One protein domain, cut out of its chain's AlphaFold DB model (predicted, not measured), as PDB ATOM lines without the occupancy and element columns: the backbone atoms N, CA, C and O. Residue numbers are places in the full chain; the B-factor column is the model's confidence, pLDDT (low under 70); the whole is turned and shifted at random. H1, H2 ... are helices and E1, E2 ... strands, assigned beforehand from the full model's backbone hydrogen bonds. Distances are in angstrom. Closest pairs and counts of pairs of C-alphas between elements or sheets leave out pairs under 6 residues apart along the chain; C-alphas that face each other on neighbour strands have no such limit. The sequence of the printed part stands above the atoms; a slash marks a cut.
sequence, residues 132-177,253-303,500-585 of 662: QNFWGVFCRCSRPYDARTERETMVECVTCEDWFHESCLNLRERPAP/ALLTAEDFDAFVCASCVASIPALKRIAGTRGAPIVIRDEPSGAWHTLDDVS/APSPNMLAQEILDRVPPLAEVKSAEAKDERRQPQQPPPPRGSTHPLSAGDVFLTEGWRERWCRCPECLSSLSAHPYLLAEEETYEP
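AT A GLANCE: This is residues 132 to 177, 253 to 303 and 500 to 585 of the 662 residues of the protein "UBR-type domain-containing protein" of Coniophora puteana (strain RWD-64-598) (UniProt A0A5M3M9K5). In this body of little regular structure, strand pair E3 and E6 sits between hairpins E1 E2 and E4 E5, with helix H3 next to E6 at one end of the pair, H4 near E6, and H5 packed on H3 and H4. Residues 580 to 585 stick out. The printed part, 183 residues with seven named helices and six strands, under half of them in named elements, is mixed and compact: radius of gyration of the C-alphas 16.9 A, spans 45 by 39 by 36 A.

HOW THE PARTS SIT: Look along E1, residues 154 to 156, and E2, 163 to 165: this hairpin has N 155 and O 164 2.9 A apart. E3, 262 to 264, is antiparallel to E6, 550 to 552, with N 264 and O 550 2.9 A apart. H3, 266 to 271, touches H5, 505 to 512; their closest C-alphas, Ala 270 and Leu 511, are 5.5 A apart.

IN THESE COORDINATES: Find C-alpha 132 at (17.294, 19.187, -40.652), beginning H1, 132 to 135; H7, 564 to 570, ends with C-alpha 570 at (-7.201, 15.913, -35.257).

THE WHOLE: Residues 178 to 252 and 304 to 499 are cut out, with C-alpha gaps of 17.5 A and 19.0 A.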
ATOM      1  N   GLN A 132      16.168  19.234 -39.699       87.50
ATOM      2  CA  GLN A 132      17.294  19.187 -40.652       87.50
ATOM      3  C   GLN A 132      17.475  20.482 -41.467       87.50
ATOM      4  O   GLN A 132      18.605  20.822 -41.812       87.50
ATOM      5  N   ASN A 133      16.404  21.257 -41.679       90.62
ATOM      6  CA  ASN A 133      16.451  22.520 -42.426       90.62
ATOM      7  C   ASN A 133      17.377  23.556 -41.773       90.62
ATOM      8  O   ASN A 133      18.038  24.313 -42.473       90.62
ATOM      9  N   PHE A 134      17.524  23.518 -40.443       91.81
ATOM     10  CA  PHE A 134      18.458  24.374 -39.700       91.81
ATOM     11  C   PHE A 134      19.942  24.017 -39.935       91.81
ATOM     12  O   PHE A 134      20.821  24.695 -39.420       91.81
ATOM     13  N   TRP A 135      20.233  22.990 -40.739       89.19
ATOM     14  CA  TRP A 135      21.567  22.662 -41.252       89.19
ATOM     15  C   TRP A 135      21.747  23.013 -42.740       89.19
ATOM     16  O   TRP A 135      22.718  22.575 -43.353       89.19
ATOM     17  N   GLY A 136      20.797  23.736 -43.347       89.50
ATOM     18  CA  GLY A 136      20.740  23.949 -44.799       89.50
ATOM     19  C   GLY A 136      20.379  22.682 -45.588       89.50
ATOM     20  O   GLY A 136      20.600  22.625 -46.795       89.50
ATOM     21  N   VAL A 137      19.857  21.649 -44.913       90.00
ATOM     22  CA  VAL A 137      19.590  20.316 -45.472       90.00
ATOM     23  C   VAL A 137      18.088  20.044 -45.507       90.00
ATOM     24  O   VAL A 137      17.400  20.194 -44.501       90.00
ATOM     25  N   PHE A 138      17.575  19.620 -46.659       90.44
ATOM     26  CA  PHE A 138      16.135  19.492 -46.903       90.44
ATOM     27  C   PHE A 138      15.788  18.138 -47.528       90.44
ATOM     28  O   PHE A 138      16.647  17.449 -48.096       90.44
ATOM     29  N   CYS A 139      14.501  17.789 -47.451       90.88
ATOM     30  CA  CYS A 139      13.900  16.583 -48.017       90.88
ATOM     31  C   CYS A 139      14.410  15.266 -47.394       90.88
ATOM     32  O   CYS A 139      15.481  15.175 -46.795       90.88
ATOM     33  N   ARG A 140      13.676  14.162 -47.597       88.50
ATOM     34  CA  ARG A 140      14.108  12.804 -47.198       88.50
ATOM     35  C   ARG A 140      15.443  12.355 -47.804       88.50
ATOM     36  O   ARG A 140      16.048  11.432 -47.279       88.50
ATOM     37  N   CYS A 141      15.894  12.986 -48.893       87.88
ATOM     38  CA  CYS A 141      17.209  12.720 -49.480       87.88
ATOM     39  C   CYS A 141      18.372  13.405 -48.737       87.88
ATOM     40  O   CYS A 141      19.524  13.127 -49.062       87.88
ATOM     41  N   SER A 142      18.081  14.276 -47.759       87.62
ATOM     42  CA  SER A 142      19.051  15.012 -46.938       87.62
ATOM     43  C   SER A 142      20.197  15.613 -47.768       87.62
ATOM     44  O   SER A 142      21.378  15.438 -47.454       87.62
ATOM     45  N   ARG A 143      19.835  16.316 -48.849       84.12
ATOM     46  CA  ARG A 143      20.760  17.120 -49.659       84.12
ATOM     47  C   ARG A 143      20.862  18.539 -49.083       84.12
ATOM     48  O   ARG A 143      19.845  19.048 -48.605       84.12
ATOM     49  N   PRO A 144      22.036  19.194 -49.157       86.94
ATOM     50  CA  PRO A 144      22.115  20.645 -49.045       86.94
ATOM     51  C   PRO A 144      21.228  21.302 -50.109       86.94
ATOM     52  O   PRO A 144      21.177  20.807 -51.238       86.94
ATOM     53  N   TYR A 145      20.549  22.387 -49.751       85.50
ATOM     54  CA  TYR A 145      19.760  23.199 -50.677       85.50
ATOM     55  C   TYR A 145      20.527  24.462 -51.080       85.50
ATOM     56  O   TYR A 145      21.140  25.119 -50.239       85.50
ATOM     57  N   ASP A 146      20.463  24.798 -52.365       84.50
ATOM     58  CA  ASP A 146      20.960  26.043 -52.946       84.50
ATOM     59  C   ASP A 146      19.967  26.498 -54.021       84.50
ATOM     60  O   ASP A 146      19.799  25.844 -55.051       84.50
ATOM     61  N   ALA A 147      19.320  27.639 -53.779       82.50
ATOM     62  CA  ALA A 147      18.298  28.202 -54.656       82.50
ATOM     63  C   ALA A 147      18.816  28.561 -56.066       82.50
ATOM     64  O   ALA A 147      18.016  28.723 -56.986       82.50
ATOM     65  N   ARG A 148      20.139  28.679 -56.259       82.75
ATOM     66  CA  ARG A 148      20.756  29.014 -57.555       82.75
ATOM     67  C   ARG A 148      20.940  27.792 -58.458       82.75
ATOM     68  O   ARG A 148      20.866  27.917 -59.683       82.75
ATOM     69  N   THR A 149      21.201  26.622 -57.871       84.38
ATOM     70  CA  THR A 149      21.473  25.370 -58.604       84.38
ATOM     71  C   THR A 149      20.315  24.376 -58.604       84.38
ATOM     72  O   THR A 149      20.301  23.480 -59.457       84.38
ATOM     73  N   GLU A 150      19.336  24.530 -57.708       86.19
ATOM     74  CA  GLU A 150      18.116  23.723 -57.711       86.19
ATOM     75  C   GLU A 150      17.294  23.928 -59.002       86.19
ATOM     76  O   GLU A 150      17.322  24.984 -59.643       86.19
ATOM     77  N   ARG A 151      16.601  22.867 -59.428       85.44
ATOM     78  CA  ARG A 151      15.809  22.815 -60.668       85.44
ATOM     79  C   ARG A 151      14.426  22.207 -60.487       85.44
ATOM     80  O   ARG A 151      13.566  22.442 -61.333       85.44
ATOM     81  N   GLU A 152      14.238  21.374 -59.469       87.19
ATOM     82  CA  GLU A 152      12.931  20.817 -59.124       87.19
ATOM     83  C   GLU A 152      12.140  21.858 -58.323       87.19
ATOM     84  O   GLU A 152      12.719  22.559 -57.490       87.19
ATOM     85  N   THR A 153      10.818  21.924 -58.492       88.19
ATOM     86  CA  THR A 153       9.999  22.590 -57.474       88.19
ATOM     87  C   THR A 153      10.108  21.766 -56.186       88.19
ATOM     88  O   THR A 153      10.253  20.535 -56.206       88.19
ATOM     89  N   MET A 154      10.070  22.438 -55.040       91.50
ATOM     90  CA  MET A 154      10.007  21.783 -53.737       91.50
ATOM     91  C   MET A 154       8.662  22.083 -53.085       91.50
ATOM     92  O   MET A 154       8.172  23.204 -53.169       91.50
ATOM     93  N   VAL A 155       8.074  21.078 -52.436       93.75
ATOM     94  CA  VAL A 155       6.742  21.157 -51.824       93.75
ATOM     95  C   VAL A 155       6.868  21.018 -50.305       93.75
ATOM     96  O   VAL A 155       7.474  20.053 -49.826       93.75
ATOM     97  N   GLU A 156       6.303  21.953 -49.537       94.94
ATOM     98  CA  GLU A 156       6.289  21.882 -48.069       94.94
ATOM     99  C   GLU A 156       5.276  20.847 -47.559       94.94
ATOM    100  O   GLU A 156       4.115  20.809 -47.971       94.94
ATOM    101  N   CYS A 157       5.695  20.005 -46.612       95.75
ATOM    102  CA  CYS A 157       4.774  19.149 -45.873       95.75
ATOM    103  C   CYS A 157       4.089  19.946 -44.752       95.75
ATOM    104  O   CYS A 157       4.709  20.218 -43.720       95.75
ATOM    105  N   VAL A 158       2.782  20.209 -44.882       95.56
ATOM    106  CA  VAL A 158       1.995  21.050 -43.949       95.56
ATOM    107  C   VAL A 158       2.025  20.568 -42.490       95.56
ATOM    108  O   VAL A 158       1.711  21.329 -41.582       95.56
ATOM    109  N   THR A 159       2.424  19.317 -42.229       94.25
ATOM    110  CA  THR A 159       2.545  18.739 -40.873       94.25
ATOM    111  C   THR A 159       3.922  18.945 -40.226       94.25
ATOM    112  O   THR A 159       3.992  19.109 -39.009       94.25
ATOM    113  N   CYS A 160       5.019  18.947 -40.991       92.94
ATOM    114  CA  CYS A 160       6.384  19.022 -40.435       92.94
ATOM    115  C   CYS A 160       7.230  20.198 -40.932       92.94
ATOM    116  O   CYS A 160       8.336  20.364 -40.427       92.94
ATOM    117  N   GLU A 161       6.718  20.997 -41.874       94.12
ATOM    118  CA  GLU A 161       7.386  22.183 -42.434       94.12
ATOM    119  C   GLU A 161       8.764  21.853 -43.057       94.12
ATOM    120  O   GLU A 161       9.634  22.706 -43.175       94.12
ATOM    121  N   ASP A 162       8.979  20.597 -43.471       92.62
ATOM    122  CA  ASP A 162      10.126  20.181 -44.287       92.62
ATOM    123  C   ASP A 162       9.720  20.165 -45.768       92.62
ATOM    124  O   ASP A 162       8.577  19.837 -46.108       92.62
ATOM    125  N   TRP A 163      10.662  20.511 -46.641       93.25
ATOM    126  CA  TRP A 163      10.443  20.726 -48.071       93.25
ATOM    127  C   TRP A 163      10.965  19.543 -48.878       93.25
ATOM    128  O   TRP A 163      12.050  19.022 -48.609       93.25
ATOM    129  N   PHE A 164      10.210  19.105 -49.885       93.62
ATOM    130  CA  PHE A 164      10.509  17.890 -50.637       93.62
ATOM    131  C   PHE A 164      10.558  18.141 -52.143       93.62
ATOM    132  O   PHE A 164       9.590  18.629 -52.716       93.62
ATOM    133  N   HIS A 165      11.659  17.734 -52.784       92.88
ATOM    134  CA  HIS A 165      11.780  17.678 -54.245       92.88
ATOM    135  C   HIS A 165      10.672  16.832 -54.866       92.88
ATOM    136  O   HIS A 165      10.409  15.727 -54.382       92.88
ATOM    137  N   GLU A 166      10.117  17.271 -55.989       93.00
ATOM    138  CA  GLU A 166       9.104  16.519 -56.736       93.00
ATOM    139  C   GLU A 166       9.536  15.076 -57.067       93.00
ATOM    140  O   GLU A 166       8.749  14.147 -56.879       93.00
ATOM    141  N   SER A 167      10.790  14.822 -57.463       91.44
ATOM    142  CA  SER A 167      11.275  13.445 -57.686       91.44
ATOM    143  C   SER A 167      11.414  12.615 -56.406       91.44
ATOM    144  O   SER A 167      11.256  11.394 -56.444       91.44
ATOM    145  N   CYS A 168      11.629  13.243 -55.246       91.44
ATOM    146  CA  CYS A 168      11.580  12.565 -53.943       91.44
ATOM    147  C   CYS A 168      10.146  12.253 -53.481       91.44
ATOM    148  O   CYS A 168       9.977  11.465 -52.547       91.44
ATOM    149  N   LEU A 169       9.145  12.856 -54.132       93.25
ATOM    150  CA  LEU A 169       7.715  12.553 -54.021       93.25
ATOM    151  C   LEU A 169       7.209  11.669 -55.182       93.25
ATOM    152  O   LEU A 169       6.019  11.370 -55.270       93.25
ATOM    153  N   ASN A 170       8.114  11.215 -56.060       92.56
ATOM    154  CA  ASN A 170       7.849  10.475 -57.304       92.56
ATOM    155  C   ASN A 170       6.933  11.195 -58.313       92.56
ATOM    156  O   ASN A 170       6.364  10.559 -59.199       92.56
ATOM    157  N   LEU A 171       6.807  12.518 -58.207       92.31
ATOM    158  CA  LEU A 171       6.002  13.330 -59.116       92.31
ATOM    159  C   LEU A 171       6.661  13.513 -60.492       92.31
ATOM    160  O   LEU A 171       5.971  13.785 -61.468       92.31
ATOM    161  N   ARG A 172       7.983  13.344 -60.588       89.81
ATOM    162  CA  ARG A 172       8.756  13.381 -61.840       89.81
ATOM    163  C   ARG A 172      10.031  12.546 -61.718       89.81
ATOM    164  O   ARG A 172      10.442  12.182 -60.615       89.81
ATOM    165  N   GLU A 173      10.691  12.271 -62.840       86.50
ATOM    166  CA  GLU A 173      12.085  11.821 -62.807       86.50
ATOM    167  C   GLU A 173      13.005  12.964 -62.352       86.50
ATOM    168  O   GLU A 173      12.744  14.137 -62.623       86.50
ATOM    169  N   ARG A 174      14.088  12.623 -61.646       86.19
ATOM    170  CA  ARG A 174      15.049  13.605 -61.132       86.19
ATOM    171  C   ARG A 174      15.839  14.257 -62.280       86.19
ATOM    172  O   ARG A 174      16.543  13.533 -62.985       86.19
ATOM    173  N   PRO A 175      15.835  15.597 -62.410       83.44
ATOM    174  CA  PRO A 175      16.718  16.300 -63.333       83.44
ATOM    175  C   PRO A 175      18.202  16.087 -63.005       83.44
ATOM    176  O   PRO A 175      18.590  15.909 -61.846       83.44
ATOM    177  N   ALA A 176      19.051  16.193 -64.027       76.50
ATOM    178  CA  ALA A 176      20.469  16.471 -63.820       76.50
ATOM    179  C   ALA A 176      20.649  17.877 -63.197       76.50
ATOM    180  O   ALA A 176      19.816  18.752 -63.469       76.50
ATOM    181  N   PRO A 177      21.710  18.120 -62.399       68.75
ATOM    182  CA  PRO A 177      22.045  19.450 -61.879       68.75
ATOM    183  C   PRO A 177      22.135  20.529 -62.969       68.75
ATOM    184  O   PRO A 177      22.224  20.224 -64.158       68.75
ATOM    185  N   ALA A 253       4.857  17.712 -63.781       90.12
ATOM    186  CA  ALA A 253       4.751  16.658 -62.785       90.12
ATOM    187  C   ALA A 253       3.451  15.842 -62.930       90.12
ATOM    188  O   ALA A 253       2.463  16.314 -63.484       90.12
ATOM    189  N   LEU A 254       3.448  14.629 -62.366       93.31
ATOM    190  CA  LEU A 254       2.283  13.741 -62.236       93.31
ATOM    191  C   LEU A 254       1.136  14.369 -61.421       93.31
ATOM    192  O   LEU A 254      -0.022  14.030 -61.638       93.31
ATOM    193  N   LEU A 255       1.479  15.258 -60.484       93.19
ATOM    194  CA  LEU A 255       0.579  16.206 -59.831       93.19
ATOM    195  C   LEU A 255       1.299  17.555 -59.806       93.19
ATOM    196  O   LEU A 255       2.431  17.644 -59.325       93.19
ATOM    197  N   THR A 256       0.655  18.578 -60.344       91.50
ATOM    198  CA  THR A 256       1.115  19.968 -60.362       91.50
ATOM    199  C   THR A 256       0.628  20.719 -59.118       91.50
ATOM    200  O   THR A 256      -0.160  20.195 -58.331       91.50
ATOM    201  N   ALA A 257       1.060  21.971 -58.940       86.31
ATOM    202  CA  ALA A 257       0.583  22.832 -57.853       86.31
ATOM    203  C   ALA A 257      -0.922  23.185 -57.946       86.31
ATOM    204  O   ALA A 257      -1.499  23.653 -56.963       86.31
ATOM    205  N   GLU A 258      -1.560  22.948 -59.097       91.31
ATOM    206  CA  GLU A 258      -3.003  23.136 -59.306       91.31
ATOM    207  C   GLU A 258      -3.819  21.910 -58.851       91.31
ATOM    208  O   GLU A 258      -4.969  22.050 -58.443       91.31
ATOM    209  N   ASP A 259      -3.226  20.709 -58.849       94.19
ATOM    210  CA  ASP A 259      -3.925  19.460 -58.511       94.19
ATOM    211  C   ASP A 259      -4.136  19.257 -56.992       94.19
ATOM    212  O   ASP A 259      -4.932  18.408 -56.574       94.19
ATOM    213  N   PHE A 260      -3.420  20.003 -56.141       96.06
ATOM    214  CA  PHE A 260      -3.515  19.898 -54.682       96.06
ATOM    215  C   PHE A 260      -3.243  21.218 -53.946       96.06
ATOM    216  O   PHE A 260      -2.472  22.059 -54.402       96.06
ATOM    217  N   ASP A 261      -3.830  21.365 -52.755       96.00
ATOM    218  CA  ASP A 261      -3.668  22.538 -51.882       96.00
ATOM    219  C   ASP A 261      -2.749  22.299 -50.688       96.00
ATOM    220  O   ASP A 261      -2.126  23.235 -50.197       96.00
ATOM    221  N   ALA A 262      -2.640  21.059 -50.212       97.00
ATOM    222  CA  ALA A 262      -1.697  20.717 -49.156       97.00
ATOM    223  C   ALA A 262      -1.059  19.350 -49.399       97.00
ATOM    224  O   ALA A 262      -1.714  18.399 -49.821       97.00
ATOM    225  N   PHE A 263       0.224  19.242 -49.078       97.19
ATOM    226  CA  PHE A 263       0.979  17.997 -49.131       97.19
ATOM    227  C   PHE A 263       1.294  17.507 -47.710       97.19
ATOM    228  O   PHE A 263       1.624  18.294 -46.818       97.19
ATOM    229  N   VAL A 264       1.209  16.192 -47.489       97.44
ATOM    230  CA  VAL A 264       1.634  15.537 -46.247       97.44
ATOM    231  C   VAL A 264       2.554  14.359 -46.557       97.44
ATOM    232  O   VAL A 264       2.168  13.410 -47.243       97.44
ATOM    233  N   CYS A 265       3.765  14.387 -46.000       95.62
ATOM    234  CA  CYS A 265       4.755  13.352 -46.261       95.62
ATOM    235  C   CYS A 265       4.410  12.015 -45.586       95.62
ATOM    236  O   CYS A 265       3.839  11.987 -44.491       95.62
ATOM    237  N   ALA A 266       4.807  10.899 -46.201       93.69
ATOM    238  CA  ALA A 266       4.449   9.539 -45.782       93.69
ATOM    239  C   ALA A 266       4.691   9.252 -44.284       93.69
ATOM    240  O   ALA A 266       3.874   8.604 -43.632       93.69
ATOM    241  N   SER A 267       5.780   9.771 -43.703       91.75
ATOM    242  CA  SER A 267       6.085   9.622 -42.271       91.75
ATOM    243  C   SER A 267       5.111  10.382 -41.362       91.75
ATOM    244  O   SER A 267       4.769   9.891 -40.287       91.75
ATOM    245  N   CYS A 268       4.639  11.553 -41.793       94.06
ATOM    246  CA  CYS A 268       3.601  12.317 -41.106       94.06
ATOM    247  C   CYS A 268       2.230  11.647 -41.256       94.06
ATOM    248  O   CYS A 268       1.560  11.428 -40.245       94.06
ATOM    249  N   VAL A 269       1.862  11.224 -42.474       95.44
ATOM    250  CA  VAL A 269       0.625  10.467 -42.751       95.44
ATOM    251  C   VAL A 269       0.548   9.220 -41.870       95.44
ATOM    252  O   VAL A 269      -0.436   9.038 -41.157       95.44
ATOM    253  N   ALA A 270       1.603   8.398 -41.845       92.69
ATOM    254  CA  ALA A 270       1.660   7.177 -41.039       92.69
ATOM    255  C   ALA A 270       1.544   7.434 -39.523       92.69
ATOM    256  O   ALA A 270       1.075   6.563 -38.790       92.69
ATOM    257  N   SER A 271       1.945   8.622 -39.050       91.44
ATOM    258  CA  SER A 271       1.900   9.000 -37.632       91.44
ATOM    259  C   SER A 271       0.560   9.576 -37.154       91.44
ATOM    260  O   SER A 271       0.303   9.561 -35.951       91.44
ATOM    261  N   ILE A 272      -0.302  10.055 -38.060       93.00
ATOM    262  CA  ILE A 272      -1.572  10.718 -37.722       93.00
ATOM    263  C   ILE A 272      -2.746   9.847 -38.206       93.00
ATOM    264  O   ILE A 272      -3.024   9.814 -39.406       93.00
ATOM    265  N   PRO A 273      -3.488   9.165 -37.305       92.75
ATOM    266  CA  PRO A 273      -4.531   8.204 -37.683       92.75
ATOM    267  C   PRO A 273      -5.612   8.744 -38.629       92.75
ATOM    268  O   PRO A 273      -6.080   8.010 -39.499       92.75
ATOM    269  N   ALA A 274      -5.997  10.017 -38.497       93.62
ATOM    270  CA  ALA A 274      -6.944  10.662 -39.408       93.62
ATOM    271  C   ALA A 274      -6.408  10.775 -40.849       93.62
ATOM    272  O   ALA A 274      -7.133  10.451 -41.787       93.62
ATOM    273  N   LEU A 275      -5.140  11.161 -41.027       95.25
ATOM    274  CA  LEU A 275      -4.484  11.235 -42.339       95.25
ATOM    275  C   LEU A 275      -4.274   9.840 -42.934       95.25
ATOM    276  O   LEU A 275      -4.657   9.599 -44.076       95.25
ATOM    277  N   LYS A 276      -3.766   8.891 -42.134       94.88
ATOM    278  CA  LYS A 276      -3.631   7.486 -42.545       94.88
ATOM    279  C   LYS A 276      -4.958   6.880 -43.010       94.88
ATOM    280  O   LYS A 276      -4.966   6.143 -43.991       94.88
ATOM    281  N   ARG A 277      -6.083   7.216 -42.365       94.12
ATOM    282  CA  ARG A 277      -7.426   6.751 -42.758       94.12
ATOM    283  C   ARG A 277      -7.867   7.251 -44.138       94.12
ATOM    284  O   ARG A 277      -8.522   6.488 -44.838       94.12
ATOM    285  N   ILE A 278      -7.554   8.497 -44.506       94.88
ATOM    286  CA  ILE A 278      -8.016   9.094 -45.774       94.88
ATOM    287  C   ILE A 278      -7.052   8.888 -46.950       94.88
ATOM    288  O   ILE A 278      -7.437   9.149 -48.085       94.88
ATOM    289  N   ALA A 279      -5.824   8.426 -46.713       95.94
ATOM    290  CA  ALA A 279      -4.842   8.190 -47.768       95.94
ATOM    291  C   ALA A 279      -5.387   7.258 -48.871       95.94
ATOM    292  O   ALA A 279      -5.901   6.178 -48.579       95.94
ATOM    293  N   GLY A 280      -5.278   7.686 -50.132       95.06
ATOM    294  CA  GLY A 280      -5.791   6.964 -51.302       95.06
ATOM    295  C   GLY A 280      -7.304   7.084 -51.516       95.06
ATOM    296  O   GLY A 280      -7.824   6.510 -52.467       95.06
ATOM    297  N   THR A 281      -8.019   7.822 -50.660       95.06
ATOM    298  CA  THR A 281      -9.464   8.056 -50.807       95.06
ATOM    299  C   THR A 281      -9.753   9.343 -51.589       95.06
ATOM    300  O   THR A 281      -8.851  10.127 -51.891       95.06
ATOM    301  N   ARG A 282     -11.020   9.574 -51.965       93.19
ATOM    302  CA  ARG A 282     -11.422  10.725 -52.797       93.19
ATOM    303  C   ARG A 282     -10.961  12.070 -52.205       93.19
ATOM    304  O   ARG A 282     -11.403  12.473 -51.130       93.19
ATOM    305  N   GLY A 283     -10.145  12.802 -52.966       94.12
ATOM    306  CA  GLY A 283      -9.582  14.095 -52.557       94.12
ATOM    307  C   GLY A 283      -8.383  13.993 -51.605       94.12
ATOM    308  O   GLY A 283      -8.006  14.993 -50.993       94.12
ATOM    309  N   ALA A 284      -7.807  12.799 -51.456       96.50
ATOM    310  CA  ALA A 284      -6.541  12.546 -50.775       96.50
ATOM    311  C   ALA A 284      -5.681  11.499 -51.533       96.50
ATOM    312  O   ALA A 284      -5.283  10.491 -50.932       96.50
ATOM    313  N   PRO A 285      -5.436  11.678 -52.854       96.38
ATOM    314  CA  PRO A 285      -4.621  10.762 -53.648       96.38
ATOM    315  C   PRO A 285      -3.230  10.512 -53.051       96.38
ATOM    316  O   PRO A 285      -2.615  11.397 -52.450       96.38
ATOM    317  N   ILE A 286      -2.722   9.299 -53.282       95.44
ATOM    318  CA  ILE A 286      -1.318   8.935 -53.037       95.44
ATOM    319  C   ILE A 286      -0.640   8.503 -54.336       95.44
ATOM    320  O   ILE A 286      -1.291   7.959 -55.226       95.44
ATOM    321  N   VAL A 287       0.672   8.702 -54.442       93.94
ATOM    322  CA  VAL A 287       1.455   8.282 -55.617       93.94
ATOM    323  C   VAL A 287       2.022   6.875 -55.403       93.94
ATOM    324  O   VAL A 287       2.679   6.601 -54.394       93.94
ATOM    325  N   ILE A 288       1.741   5.968 -56.344       91.75
ATOM    326  CA  ILE A 288       2.074   4.536 -56.282       91.75
ATOM    327  C   ILE A 288       2.560   3.991 -57.633       91.75
ATOM    328  O   ILE A 288       2.500   4.657 -58.664       91.75
ATOM    329  N   ARG A 289       3.017   2.737 -57.630       89.06
ATOM    330  CA  ARG A 289       3.301   1.936 -58.828       89.06
ATOM    331  C   ARG A 289       3.015   0.465 -58.538       89.06
ATOM    332  O   ARG A 289       3.344  -0.006 -57.451       89.06
ATOM    333  N   ASP A 290       2.439  -0.248 -59.507       84.62
ATOM    334  CA  ASP A 290       2.104  -1.679 -59.374       84.62
ATOM    335  C   ASP A 290       3.376  -2.547 -59.234       84.62
ATOM    336  O   ASP A 290       3.382  -3.550 -58.523       84.62
ATOM    337  N   GLU A 291       4.477  -2.142 -59.882       85.25
ATOM    338  CA  GLU A 291       5.745  -2.882 -59.938       85.25
ATOM    339  C   GLU A 291       6.965  -1.961 -59.714       85.25
ATOM    340  O   GLU A 291       6.904  -0.778 -60.058       85.25
ATOM    341  N   PRO A 292       8.120  -2.465 -59.223       82.06
ATOM    342  CA  PRO A 292       9.330  -1.656 -58.999       82.06
ATOM    343  C   PRO A 292       9.934  -0.991 -60.248       82.06
ATOM    344  O   PRO A 292      10.737  -0.067 -60.112       82.06
ATOM    345  N   SER A 293       9.565  -1.460 -61.442       83.31
ATOM    346  CA  SER A 293       9.923  -0.907 -62.758       83.31
ATOM    347  C   SER A 293       8.726  -0.310 -63.510       83.31
ATOM    348  O   SER A 293       8.870   0.093 -64.660       83.31
ATOM    349  N   GLY A 294       7.542  -0.276 -62.889       84.62
ATOM    350  CA  GLY A 294       6.344   0.332 -63.460       84.62
ATOM    351  C   GLY A 294       6.343   1.855 -63.328       84.62
ATOM    352  O   GLY A 294       7.006   2.417 -62.452       84.62
ATOM    353  N   ALA A 295       5.561   2.513 -64.186       88.88
ATOM    354  CA  ALA A 295       5.330   3.951 -64.113       88.88
ATOM    355  C   ALA A 295       4.581   4.344 -62.826       88.88
ATOM    356  O   ALA A 295       3.721   3.603 -62.331       88.88
ATOM    357  N   TRP A 296       4.902   5.529 -62.313       91.56
ATOM    358  CA  TRP A 296       4.172   6.145 -61.211       91.56
ATOM    359  C   TRP A 296       2.797   6.624 -61.677       91.56
ATOM    360  O   TRP A 296       2.658   7.165 -62.773       91.56
ATOM    361  N   HIS A 297       1.787   6.407 -60.842       92.31
ATOM    362  CA  HIS A 297       0.420   6.865 -61.055       92.31
ATOM    363  C   HIS A 297      -0.236   7.210 -59.713       92.31
ATOM    364  O   HIS A 297       0.258   6.844 -58.644       92.31
ATOM    365  N   THR A 298      -1.346   7.934 -59.766       94.06
ATOM    366  CA  THR A 298      -2.162   8.258 -58.598       94.06
ATOM    367  C   THR A 298      -3.089   7.098 -58.237       94.06
ATOM    368  O   THR A 298      -3.687   6.464 -59.105       94.06
ATOM    369  N   LEU A 299      -3.223   6.827 -56.939       91.69
ATOM    370  CA  LEU A 299      -4.297   6.017 -56.375       91.69
ATOM    371  C   LEU A 299      -5.315   6.945 -55.722       91.69
ATOM    372  O   LEU A 299      -5.001   7.606 -54.728       91.69
ATOM    373  N   ASP A 300      -6.531   6.934 -56.253       83.88
ATOM    374  CA  ASP A 300      -7.705   7.543 -55.653       83.88
ATOM    375  C   ASP A 300      -8.945   6.646 -55.826       83.88
ATOM    376  O   ASP A 300      -9.073   5.899 -56.795       83.88
ATOM    377  N   ASP A 301      -9.905   6.740 -54.905       74.88
ATOM    378  CA  ASP A 301     -11.183   6.006 -54.994       74.88
ATOM    379  C   ASP A 301     -12.134   6.545 -56.102       74.88
ATOM    380  O   ASP A 301     -13.322   6.215 -56.118       74.88
ATOM    381  N   VAL A 302     -11.653   7.403 -57.014       57.75
ATOM    382  CA  VAL A 302     -12.413   7.947 -58.164       57.75
ATOM    383  C   VAL A 302     -12.008   7.261 -59.475       57.75
ATOM    384  O   VAL A 302     -12.818   7.206 -60.403       57.75
ATOM    385  N   SER A 303     -10.799   6.692 -59.541       40.91
ATOM    386  CA  SER A 303     -10.299   5.893 -60.666       40.91
ATOM    387  C   SER A 303     -11.326   4.844 -61.136       40.91
ATOM    388  O   SER A 303     -11.631   3.907 -60.392       40.91
ATOM    389  N   ALA A 500     -16.286   9.669 -42.062       90.69
ATOM    390  CA  ALA A 500     -14.961   9.427 -42.621       90.69
ATOM    391  C   ALA A 500     -15.047   8.297 -43.663       90.69
ATOM    392  O   ALA A 500     -15.782   7.333 -43.428       90.69
ATOM    393  N   PRO A 501     -14.297   8.370 -44.776       91.75
ATOM    394  CA  PRO A 501     -14.269   7.287 -45.749       91.75
ATOM    395  C   PRO A 501     -13.739   5.994 -45.116       91.75
ATOM    396  O   PRO A 501     -12.943   6.010 -44.167       91.75
ATOM    397  N   SER A 502     -14.178   4.859 -45.659       91.56
ATOM    398  CA  SER A 502     -13.557   3.563 -45.387       91.56
ATOM    399  C   SER A 502     -12.085   3.605 -45.818       91.56
ATOM    400  O   SER A 502     -11.828   4.062 -46.932       91.56
ATOM    401  N   PRO A 503     -11.123   3.125 -45.006       93.94
ATOM    402  CA  PRO A 503      -9.712   3.162 -45.383       93.94
ATOM    403  C   PRO A 503      -9.454   2.406 -46.691       93.94
ATOM    404  O   PRO A 503      -9.835   1.239 -46.815       93.94
ATOM    405  N   ASN A 504      -8.754   3.032 -47.640       94.88
ATOM    406  CA  ASN A 504      -8.270   2.327 -48.823       94.88
ATOM    407  C   ASN A 504      -7.193   1.313 -48.385       94.88
ATOM    408  O   ASN A 504      -6.154   1.686 -47.832       94.88
ATOM    409  N   MET A 505      -7.452   0.016 -48.588       94.31
ATOM    410  CA  MET A 505      -6.623  -1.058 -48.024       94.31
ATOM    411  C   MET A 505      -5.207  -1.120 -48.610       94.31
ATOM    412  O   MET A 505      -4.279  -1.476 -47.885       94.31
ATOM    413  N   LEU A 506      -5.022  -0.735 -49.877       92.50
ATOM    414  CA  LEU A 506      -3.695  -0.669 -50.498       92.50
ATOM    415  C   LEU A 506      -2.876   0.479 -49.889       92.50
ATOM    416  O   LEU A 506      -1.705   0.297 -49.556       92.50
ATOM    417  N   ALA A 507      -3.509   1.631 -49.655       93.19
ATOM    418  CA  ALA A 507      -2.883   2.739 -48.938       93.19
ATOM    419  C   ALA A 507      -2.531   2.371 -47.484       93.19
ATOM    420  O   ALA A 507      -1.456   2.745 -47.012       93.19
ATOM    421  N   GLN A 508      -3.374   1.589 -46.789       94.06
ATOM    422  CA  GLN A 508      -3.038   1.083 -45.449       94.06
ATOM    423  C   GLN A 508      -1.793   0.191 -45.483       94.06
ATOM    424  O   GLN A 508      -0.865   0.443 -44.719       94.06
ATOM    425  N   GLU A 509      -1.725  -0.785 -46.396       92.25
ATOM    426  CA  GLU A 509      -0.578  -1.698 -46.490       92.25
ATOM    427  C   GLU A 509       0.733  -0.959 -46.819       92.25
ATOM    428  O   GLU A 509       1.788  -1.290 -46.276       92.25
ATOM    429  N   ILE A 510       0.679   0.076 -47.663       90.69
ATOM    430  CA  ILE A 510       1.828   0.952 -47.935       90.69
ATOM    431  C   ILE A 510       2.255   1.688 -46.652       90.69
ATOM    432  O   ILE A 510       3.433   1.671 -46.294       90.69
ATOM    433  N   LEU A 511       1.306   2.279 -45.923       90.50
ATOM    434  CA  LEU A 511       1.553   3.051 -44.698       90.50
ATOM    435  C   LEU A 511       1.847   2.196 -43.451       90.50
ATOM    436  O   LEU A 511       2.282   2.740 -42.438       90.50
ATOM    437  N   ASP A 512       1.600   0.887 -43.480       90.00
ATOM    438  CA  ASP A 512       2.041  -0.077 -42.458       90.00
ATOM    439  C   ASP A 512       3.508  -0.498 -42.651       90.00
ATOM    440  O   ASP A 512       4.149  -0.968 -41.713       90.00
ATOM    441  N   ARG A 513       4.068  -0.297 -43.852       86.50
ATOM    442  CA  ARG A 513       5.489  -0.544 -44.161       86.50
ATOM    443  C   ARG A 513       6.388   0.665 -43.866       86.50
ATOM    444  O   ARG A 513       7.611   0.527 -43.880       86.50
ATOM    445  N   VAL A 514       5.811   1.841 -43.603       79.12
ATOM    446  CA  VAL A 514       6.547   3.052 -43.201       79.12
ATOM    447  C   VAL A 514       6.922   2.942 -41.714       79.12
ATOM    448  O   VAL A 514       6.023   2.810 -40.883       79.12
ATOM    449  N   PRO A 515       8.216   3.006 -41.335       68.94
ATOM    450  CA  PRO A 515       8.621   2.888 -39.940       68.94
ATOM    451  C   PRO A 515       8.107   4.089 -39.128       68.94
ATOM    452  O   PRO A 515       8.193   5.228 -39.604       68.94
ATOM    453  N   PRO A 516       7.604   3.885 -37.894       61.12
ATOM    454  CA  PRO A 516       7.124   4.978 -37.057       61.12
ATOM    455  C   PRO A 516       8.199   6.047 -36.817       61.12
ATOM    456  O   PRO A 516       9.356   5.728 -36.540       61.12
ATOM    457  N   LEU A 517       7.802   7.325 -36.798       58.84
ATOM    458  CA  LEU A 517       8.697   8.452 -36.473       58.84
ATOM    459  C   LEU A 517       9.455   8.259 -35.145       58.84
ATOM    460  O   LEU A 517      10.582   8.728 -35.002       58.84
ATOM    461  N   ALA A 518       8.860   7.548 -34.181       53.22
ATOM    462  CA  ALA A 518       9.506   7.200 -32.917       53.22
ATOM    463  C   ALA A 518      10.696   6.235 -33.092       53.22
ATOM    464  O   ALA A 518      11.687   6.365 -32.375       53.22
ATOM    465  N   GLU A 519      10.638   5.300 -34.043       54.16
ATOM    466  CA  GLU A 519      11.737   4.370 -34.329       54.16
ATOM    467  C   GLU A 519      12.872   5.059 -35.088       54.16
ATOM    468  O   GLU A 519      14.035   4.844 -34.753       54.16
ATOM    469  N   VAL A 520      12.542   5.955 -36.028       56.00
ATOM    470  CA  VAL A 520      13.525   6.796 -36.735       56.00
ATOM    471  C   VAL A 520      14.290   7.671 -35.736       56.00
ATOM    472  O   VAL A 520      15.513   7.562 -35.640       56.00
ATOM    473  N   LYS A 521      13.576   8.419 -34.881       47.59
ATOM    474  CA  LYS A 521      14.183   9.210 -33.794       47.59
ATOM    475  C   LYS A 521      14.986   8.343 -32.813       47.59
ATOM    476  O   LYS A 521      16.035   8.765 -32.341       47.59
ATOM    477  N   SER A 522      14.543   7.113 -32.538       49.22
ATOM    478  CA  SER A 522      15.269   6.158 -31.678       49.22
ATOM    479  C   SER A 522      16.495   5.520 -32.340       49.22
ATOM    480  O   SER A 522      17.323   4.939 -31.636       49.22
ATOM    481  N   ALA A 523      16.606   5.559 -33.669       49.38
ATOM    482  CA  ALA A 523      17.805   5.166 -34.403       49.38
ATOM    483  C   ALA A 523      18.807   6.327 -34.453       49.38
ATOM    484  O   ALA A 523      19.991   6.114 -34.216       49.38
ATOM    485  N   GLU A 524      18.319   7.551 -34.658       45.50
ATOM    486  CA  GLU A 524      19.125   8.777 -34.658       45.50
ATOM    487  C   GLU A 524      19.698   9.074 -33.259       45.50
ATOM    488  O   GLU A 524      20.893   9.335 -33.135       45.50
ATOM    489  N   ALA A 525      18.922   8.871 -32.187       46.06
ATOM    490  CA  ALA A 525      19.422   8.922 -30.806       46.06
ATOM    491  C   ALA A 525      20.496   7.850 -30.503       46.06
ATOM    492  O   ALA A 525      21.398   8.050 -29.697       46.06
ATOM    493  N   LYS A 526      20.491   6.700 -31.190       38.50
ATOM    494  CA  LYS A 526      21.560   5.694 -31.014       38.50
ATOM    495  C   LYS A 526      22.888   6.103 -31.664       38.50
ATOM    496  O   LYS A 526      23.896   5.444 -31.401       38.50
ATOM    497  N   ASP A 527      22.908   7.198 -32.426       44.25
ATOM    498  CA  ASP A 527      24.117   7.858 -32.932       44.25
ATOM    499  C   ASP A 527      24.557   9.063 -32.060       44.25
ATOM    500  O   ASP A 527      25.430   9.832 -32.460       44.25
ATOM    501  N   GLU A 528      24.059   9.195 -30.815       41.06
ATOM    502  CA  GLU A 528      24.500  10.173 -29.781       41.06
ATOM    503  C   GLU A 528      25.975  10.010 -29.319       41.06
ATOM    504  O   GLU A 528      26.384  10.455 -28.246       41.06
ATOM    505  N   ARG A 529      26.832   9.395 -30.141       41.62
ATOM    506  CA  ARG A 529      28.284   9.629 -30.096       41.62
ATOM    507  C   ARG A 529      28.688  10.855 -30.932       41.62
ATOM    508  O   ARG A 529      29.811  11.339 -30.781       41.62
ATOM    509  N   ARG A 530      27.789  11.370 -31.779       45.88
ATOM    510  CA  ARG A 530      27.872  12.707 -32.378       45.88
ATOM    511  C   ARG A 530      27.519  13.781 -31.352       45.88
ATOM    512  O   ARG A 530      26.646  13.606 -30.511       45.88
ATOM    513  N   GLN A 531      28.210  14.910 -31.448       39.41
ATOM    514  CA  GLN A 531      27.879  16.119 -30.696       39.41
ATOM    515  C   GLN A 531      26.654  16.800 -31.336       39.41
ATOM    516  O   GLN A 531      26.493  16.677 -32.553       39.41
ATOM    517  N   PRO A 532      25.845  17.582 -30.591       44.84
ATOM    518  CA  PRO A 532      24.671  18.306 -31.114       44.84
ATOM    519  C   PRO A 532      25.021  19.495 -32.040       44.84
ATOM    520  O   PRO A 532      24.255  20.443 -32.162       44.84
ATOM    521  N   GLN A 533      26.197  19.450 -32.671       51.16
ATOM    522  CA  GLN A 533      26.818  20.487 -33.498       51.16
ATOM    523  C   GLN A 533      27.290  19.901 -34.849       51.16
ATOM    524  O   GLN A 533      28.342  20.277 -35.361       51.16
ATOM    525  N   GLN A 534      26.587  18.902 -35.399       55.50
ATOM    526  CA  GLN A 534      26.945  18.285 -36.683       55.50
ATOM    527  C   GLN A 534      25.709  17.971 -37.543       55.50
ATOM    528  O   GLN A 534      24.778  17.341 -37.035       55.50
ATOM    529  N   PRO A 535      25.723  18.298 -38.853       57.75
ATOM    530  CA  PRO A 535      24.599  18.052 -39.756       57.75
ATOM    531  C   PRO A 535      24.330  16.551 -39.935       57.75
ATOM    532  O   PRO A 535      25.275  15.751 -39.836       57.75
ATOM    533  N   PRO A 536      23.079  16.142 -40.221       59.66
ATOM    534  CA  PRO A 536      22.751  14.743 -40.483       59.66
ATOM    535  C   PRO A 536      23.605  14.195 -41.642       59.66
ATOM    536  O   PRO A 536      23.872  14.920 -42.602       59.66
ATOM    537  N   PRO A 537      24.068  12.931 -41.580       53.00
ATOM    538  CA  PRO A 537      24.820  12.346 -42.683       53.00
ATOM    539  C   PRO A 537      23.935  12.268 -43.940       53.00
ATOM    540  O   PRO A 537      22.768  11.876 -43.824       53.00
ATOM    541  N   PRO A 538      24.459  12.591 -45.139       53.06
ATOM    542  CA  PRO A 538      23.685  12.513 -46.373       53.06
ATOM    543  C   PRO A 538      23.247  11.065 -46.602       53.06
ATOM    544  O   PRO A 538      24.074  10.161 -46.759       53.06
ATOM    545  N   ARG A 539      21.933  10.831 -46.585       53.94
ATOM    546  CA  ARG A 539      21.367   9.495 -46.775       53.94
ATOM    547  C   ARG A 539      21.472   9.158 -48.260       53.94
ATOM    548  O   ARG A 539      20.922   9.859 -49.106       53.94
ATOM    549  N   GLY A 540      22.221   8.101 -48.586       44.72
ATOM    550  CA  GLY A 540      22.335   7.617 -49.964       44.72
ATOM    551  C   GLY A 540      20.950   7.360 -50.567       44.72
ATOM    552  O   GLY A 540      20.029   6.976 -49.849       44.72
ATOM    553  N   SER A 541      20.795   7.557 -51.878       42.50
ATOM    554  CA  SER A 541      19.496   7.649 -52.577       42.50
ATOM    555  C   SER A 541      18.642   6.366 -52.606       42.50
ATOM    556  O   SER A 541      17.686   6.267 -53.371       42.50
ATOM    557  N   THR A 542      18.964   5.373 -51.782       38.44
ATOM    558  CA  THR A 542      18.255   4.105 -51.617       38.44
ATOM    559  C   THR A 542      17.232   4.197 -50.481       38.44
ATOM    560  O   THR A 542      17.423   3.603 -49.421       38.44
ATOM    561  N   HIS A 543      16.137   4.930 -50.693       43.50
ATOM    562  CA  HIS A 543      14.965   4.901 -49.809       43.50
ATOM    563  C   HIS A 543      13.918   3.914 -50.365       43.50
ATOM    564  O   HIS A 543      13.273   4.236 -51.359       43.50
ATOM    565  N   PRO A 544      13.692   2.731 -49.750       41.56
ATOM    566  CA  PRO A 544      12.747   1.724 -50.267       41.56
ATOM    567  C   PRO A 544      11.260   2.074 -50.068       41.56
ATOM    568  O   PRO A 544      10.391   1.246 -50.323       41.56
ATOM    569  N   LEU A 545      10.976   3.269 -49.548       53.75
ATOM    570  CA  LEU A 545       9.683   3.712 -49.029       53.75
ATOM    571  C   LEU A 545       9.370   5.105 -49.583       53.75
ATOM    572  O   LEU A 545       9.389   6.095 -48.855       53.75
ATOM    573  N   SER A 546       9.173   5.190 -50.898       62.12
ATOM    574  CA  SER A 546       8.815   6.447 -51.560       62.12
ATOM    575  C   SER A 546       7.309   6.609 -51.802       62.12
ATOM    576  O   SER A 546       6.892   7.694 -52.176       62.12
ATOM    577  N   ALA A 547       6.489   5.579 -51.562       79.56
ATOM    578  CA  ALA A 547       5.027   5.656 -51.626       79.56
ATOM    579  C   ALA A 547       4.403   5.926 -50.240       79.56
ATOM    580  O   ALA A 547       5.014   5.638 -49.210       79.56
ATOM    581  N   GLY A 548       3.163   6.431 -50.226       89.31
ATOM    582  CA  GLY A 548       2.413   6.782 -49.006       89.31
ATOM    583  C   GLY A 548       2.345   8.287 -48.715       89.31
ATOM    584  O   GLY A 548       1.711   8.697 -47.747       89.31
ATOM    585  N   ASP A 549       2.977   9.103 -49.553       95.38
ATOM    586  CA  ASP A 549       2.811  10.555 -49.600       95.38
ATOM    587  C   ASP A 549       1.396  10.930 -50.059       95.38
ATOM    588  O   ASP A 549       0.934  10.406 -51.074       95.38
ATOM    589  N   VAL A 550       0.719  11.809 -49.309       97.12
ATOM    590  CA  VAL A 550      -0.678  12.220 -49.543       97.12
ATOM    591  C   VAL A 550      -0.738  13.657 -50.045       97.12
ATOM    592  O   VAL A 550      -0.167  14.561 -49.434       97.12
ATOM    593  N   PHE A 551      -1.511  13.862 -51.107       97.56
ATOM    594  CA  PHE A 551      -1.814  15.167 -51.685       97.56
ATOM    595  C   PHE A 551      -3.295  15.467 -51.447       97.56
ATOM    596  O   PHE A 551      -4.159  14.660 -51.780       97.56
ATOM    597  N   LEU A 552      -3.597  16.592 -50.805       97.50
ATOM    598  CA  LEU A 552      -4.941  16.973 -50.376       97.50
ATOM    599  C   LEU A 552      -5.495  18.021 -51.345       97.50
ATOM    600  O   LEU A 552      -4.982  19.136 -51.414       97.50
ATOM    601  N   THR A 553      -6.531  17.655 -52.101       96.69
ATOM    602  CA  THR A 553      -7.148  18.525 -53.123       96.69
ATOM    603  C   THR A 553      -7.979  19.651 -52.495       96.69
ATOM    604  O   THR A 553      -8.334  19.552 -51.316       96.69
ATOM    605  N   GLU A 554      -8.363  20.658 -53.284       95.62
ATOM    606  CA  GLU A 554      -9.211  21.805 -52.893       95.62
ATOM    607  C   GLU A 554     -10.308  21.460 -51.865       95.62
ATOM    608  O   GLU A 554     -11.005  20.448 -52.003       95.62
ATOM    609  N   GLY A 555     -10.458  22.276 -50.814       94.12
ATOM    610  CA  GLY A 555     -11.504  22.114 -49.788       94.12
ATOM    611  C   GLY A 555     -11.315  20.905 -48.857       94.12
ATOM    612  O   GLY A 555     -12.272  20.191 -48.529       94.12
ATOM    613  N   TRP A 556     -10.069  20.575 -48.497       95.06
ATOM    614  CA  TRP A 556      -9.751  19.388 -47.690       95.06
ATOM    615  C   TRP A 556     -10.071  19.531 -46.196       95.06
ATOM    616  O   TRP A 556     -10.393  18.528 -45.554       95.06
ATOM    617  N   ARG A 557     -10.047  20.749 -45.638       95.06
ATOM    618  CA  ARG A 557     -10.348  21.008 -44.214       95.06
ATOM    619  C   ARG A 557     -11.840  20.814 -43.890       95.06
ATOM    620  O   ARG A 557     -12.224  20.493 -42.758       95.06
ATOM    621  N   GLU A 558     -12.677  20.918 -44.915       93.31
ATOM    622  CA  GLU A 558     -14.126  20.723 -44.908       93.31
ATOM    623  C   GLU A 558     -14.486  19.231 -44.951       93.31
ATOM    624  O   GLU A 558     -15.491  18.823 -44.367       93.31
ATOM    625  N   ARG A 559     -13.646  18.395 -45.588       92.62
ATOM    626  CA  ARG A 559     -13.862  16.939 -45.724       92.62
ATOM    627  C   ARG A 559     -13.656  16.148 -44.430       92.62
ATOM    628  O   ARG A 559     -14.042  14.979 -44.369       92.62
ATOM    629  N   TRP A 560     -13.075  16.736 -43.382       94.38
ATOM    630  CA  TRP A 560     -12.857  16.027 -42.119       94.38
ATOM    631  C   TRP A 560     -14.164  15.682 -41.399       94.38
ATOM    632  O   TRP A 560     -14.929  16.554 -40.988       94.38
ATOM    633  N   CYS A 561     -14.363  14.391 -41.130       92.88
ATOM    634  CA  CYS A 561     -15.414  13.926 -40.232       92.88
ATOM    635  C   CYS A 561     -15.218  14.504 -38.819       92.88
ATOM    636  O   CYS A 561     -14.196  14.271 -38.175       92.88
ATOM    637  N   ARG A 562     -16.230  15.214 -38.305       91.50
ATOM    638  CA  ARG A 562     -16.195  15.876 -36.985       91.50
ATOM    639  C   ARG A 562     -16.866  15.051 -35.871       91.50
ATOM    640  O   ARG A 562     -17.372  15.614 -34.902       91.50
ATOM    641  N   CYS A 563     -16.897  13.718 -35.998       91.75
ATOM    642  CA  CYS A 563     -17.319  12.829 -34.905       91.75
ATOM    643  C   CYS A 563     -16.231  12.748 -33.805       91.75
ATOM    644  O   CYS A 563     -15.061  13.011 -34.099       91.75
ATOM    645  N   PRO A 564     -16.563  12.360 -32.554       90.31
ATOM    646  CA  PRO A 564     -15.603  12.363 -31.442       90.31
ATOM    647  C   PRO A 564     -14.335  11.526 -31.682       90.31
ATOM    648  O   PRO A 564     -13.253  11.923 -31.259       90.31
ATOM    649  N   GLU A 565     -14.451  10.398 -32.390       87.69
ATOM    650  CA  GLU A 565     -13.322   9.509 -32.705       87.69
ATOM    651  C   GLU A 565     -12.358  10.093 -33.744       87.69
ATOM    652  O   GLU A 565     -11.153   9.875 -33.665       87.69
ATOM    653  N   CYS A 566     -12.872  10.823 -34.738       88.81
ATOM    654  CA  CYS A 566     -12.029  11.474 -35.741       88.81
ATOM    655  C   CYS A 566     -11.418  12.759 -35.175       88.81
ATOM    656  O   CYS A 566     -10.228  13.022 -35.357       88.81
ATOM    657  N   LEU A 567     -12.216  13.533 -34.433       90.81
ATOM    658  CA  LEU A 567     -11.791  14.804 -33.860       90.81
ATOM    659  C   LEU A 567     -10.687  14.628 -32.808       90.81
ATOM    660  O   LEU A 567      -9.812  15.483 -32.729       90.81
ATOM    661  N   SER A 568     -10.655  13.522 -32.056       89.38
ATOM    662  CA  SER A 568      -9.575  13.244 -31.094       89.38
ATOM    663  C   SER A 568      -8.215  12.949 -31.746       89.38
ATOM    664  O   SER A 568      -7.183  13.207 -31.134       89.38
ATOM    665  N   SER A 569      -8.187  12.470 -32.998       87.56
ATOM    666  CA  SER A 569      -6.949  12.350 -33.787       87.56
ATOM    667  C   SER A 569      -6.511  13.679 -34.418       87.56
ATOM    668  O   SER A 569      -5.341  13.821 -34.782       87.56
ATOM    669  N   LEU A 570      -7.437  14.625 -34.595       90.94
ATOM    670  CA  LEU A 570      -7.201  15.913 -35.257       90.94
ATOM    671  C   LEU A 570      -6.966  17.058 -34.257       90.94
ATOM    672  O   LEU A 570      -6.312  18.034 -34.600       90.94
ATOM    673  N   SER A 571      -7.423  16.942 -33.007       90.94
ATOM    674  CA  SER A 571      -7.275  17.985 -31.980       90.94
ATOM    675  C   SER A 571      -5.827  18.236 -31.541       90.94
ATOM    676  O   SER A 571      -5.524  19.327 -31.069       90.94
ATOM    677  N   ALA A 572      -4.928  17.266 -31.730       90.62
ATOM    678  CA  ALA A 572      -3.483  17.442 -31.560       90.62
ATOM    679  C   ALA A 572      -2.800  18.137 -32.762       90.62
ATOM    680  O   ALA A 572      -1.616  18.455 -32.696       90.62
ATOM    681  N   HIS A 573      -3.537  18.365 -33.854       93.38
ATOM    682  CA  HIS A 573      -3.034  18.828 -35.150       93.38
ATOM    683  C   HIS A 573      -3.967  19.920 -35.729       93.38
ATOM    684  O   HIS A 573      -4.574  19.717 -36.784       93.38
ATOM    685  N   PRO A 574      -4.159  21.065 -35.037       93.62
ATOM    686  CA  PRO A 574      -5.217  22.034 -35.354       93.62
ATOM    687  C   PRO A 574      -5.126  22.635 -36.767       93.62
ATOM    688  O   PRO A 574      -6.165  22.903 -37.364       93.62
ATOM    689  N   TYR A 575      -3.924  22.734 -37.343       93.00
ATOM    690  CA  TYR A 575      -3.671  23.130 -38.740       93.00
ATOM    691  C   TYR A 575      -4.309  22.215 -39.800       93.00
ATOM    692  O   TYR A 575      -4.439  22.594 -40.965       93.00
ATOM    693  N   LEU A 576      -4.722  21.001 -39.416       95.00
ATOM    694  CA  LEU A 576      -5.520  20.134 -40.281       95.00
ATOM    695  C   LEU A 576      -7.003  20.539 -40.295       95.00
ATOM    696  O   LEU A 576      -7.705  20.219 -41.245       95.00
ATOM    697  N   LEU A 577      -7.495  21.232 -39.265       94.50
ATOM    698  CA  LEU A 577      -8.906  21.617 -39.107       94.50
ATOM    699  C   LEU A 577      -9.209  23.057 -39.550       94.50
ATOM    700  O   LEU A 577     -10.374  23.361 -39.820       94.50
ATOM    701  N   ALA A 578      -8.191  23.922 -39.579       93.62
ATOM    702  CA  ALA A 578      -8.256  25.336 -39.948       93.62
ATOM    703  C   ALA A 578      -6.915  25.807 -40.548       93.62
ATOM    704  O   ALA A 578      -5.899  25.125 -40.409       93.62
ATOM    705  N   GLU A 579      -6.919  26.965 -41.212       91.56
ATOM    706  CA  GLU A 579      -5.699  27.700 -41.579       91.56
ATOM    707  C   GLU A 579      -4.936  28.151 -40.320       91.56
ATOM    708  O   GLU A 579      -5.552  28.419 -39.286       91.56
ATOM    709  N   GLU A 580      -3.610  28.271 -40.407       91.25
ATOM    710  CA  GLU A 580      -2.803  28.944 -39.383       91.25
ATOM    711  C   GLU A 580      -2.388  30.329 -39.875       91.25
ATOM    712  O   GLU A 580      -1.701  30.457 -40.887       91.25
ATOM    713  N   GLU A 581      -2.761  31.363 -39.118       92.00
ATOM    714  CA  GLU A 581      -2.272  32.725 -39.324       92.00
ATOM    715  C   GLU A 581      -0.740  32.745 -39.206       92.00
ATOM    716  O   GLU A 581      -0.165  32.327 -38.192       92.00
ATOM    717  N   THR A 582      -0.070  33.219 -40.255       94.19
ATOM    718  CA  THR A 582       1.370  33.477 -40.221       94.19
ATOM    719  C   THR A 582       1.578  34.903 -39.734       94.19
ATOM    720  O   THR A 582       0.917  35.821 -40.203       94.19
ATOM    721  N   TYR A 583       2.482  35.106 -38.776       93.31
ATOM    722  CA  TYR A 583       2.841  36.453 -38.357       93.31
ATOM    723  C   TYR A 583       3.642  37.153 -39.457       93.31
ATOM    724  O   TYR A 583       4.815  36.839 -39.672       93.31
ATOM    725  N   GLU A 584       2.995  38.124 -40.084       88.44
ATOM    726  CA  GLU A 584       3.591  39.127 -40.956       88.44
ATOM    727  C   GLU A 584       3.911  40.394 -40.132       88.44
ATOM    728  O   GLU A 584       3.177  40.720 -39.186       88.44
ATOM    729  N   PRO A 585       5.008  41.122 -40.419       86.44
ATOM    730  CA  PRO A 585       5.269  42.402 -39.768       86.44
ATOM    731  C   PRO A 585       4.254  43.467 -40.235       86.44
ATOM    732  O   PRO A 585       3.663  43.328 -41.307       86.44
TER     733      PRO A 585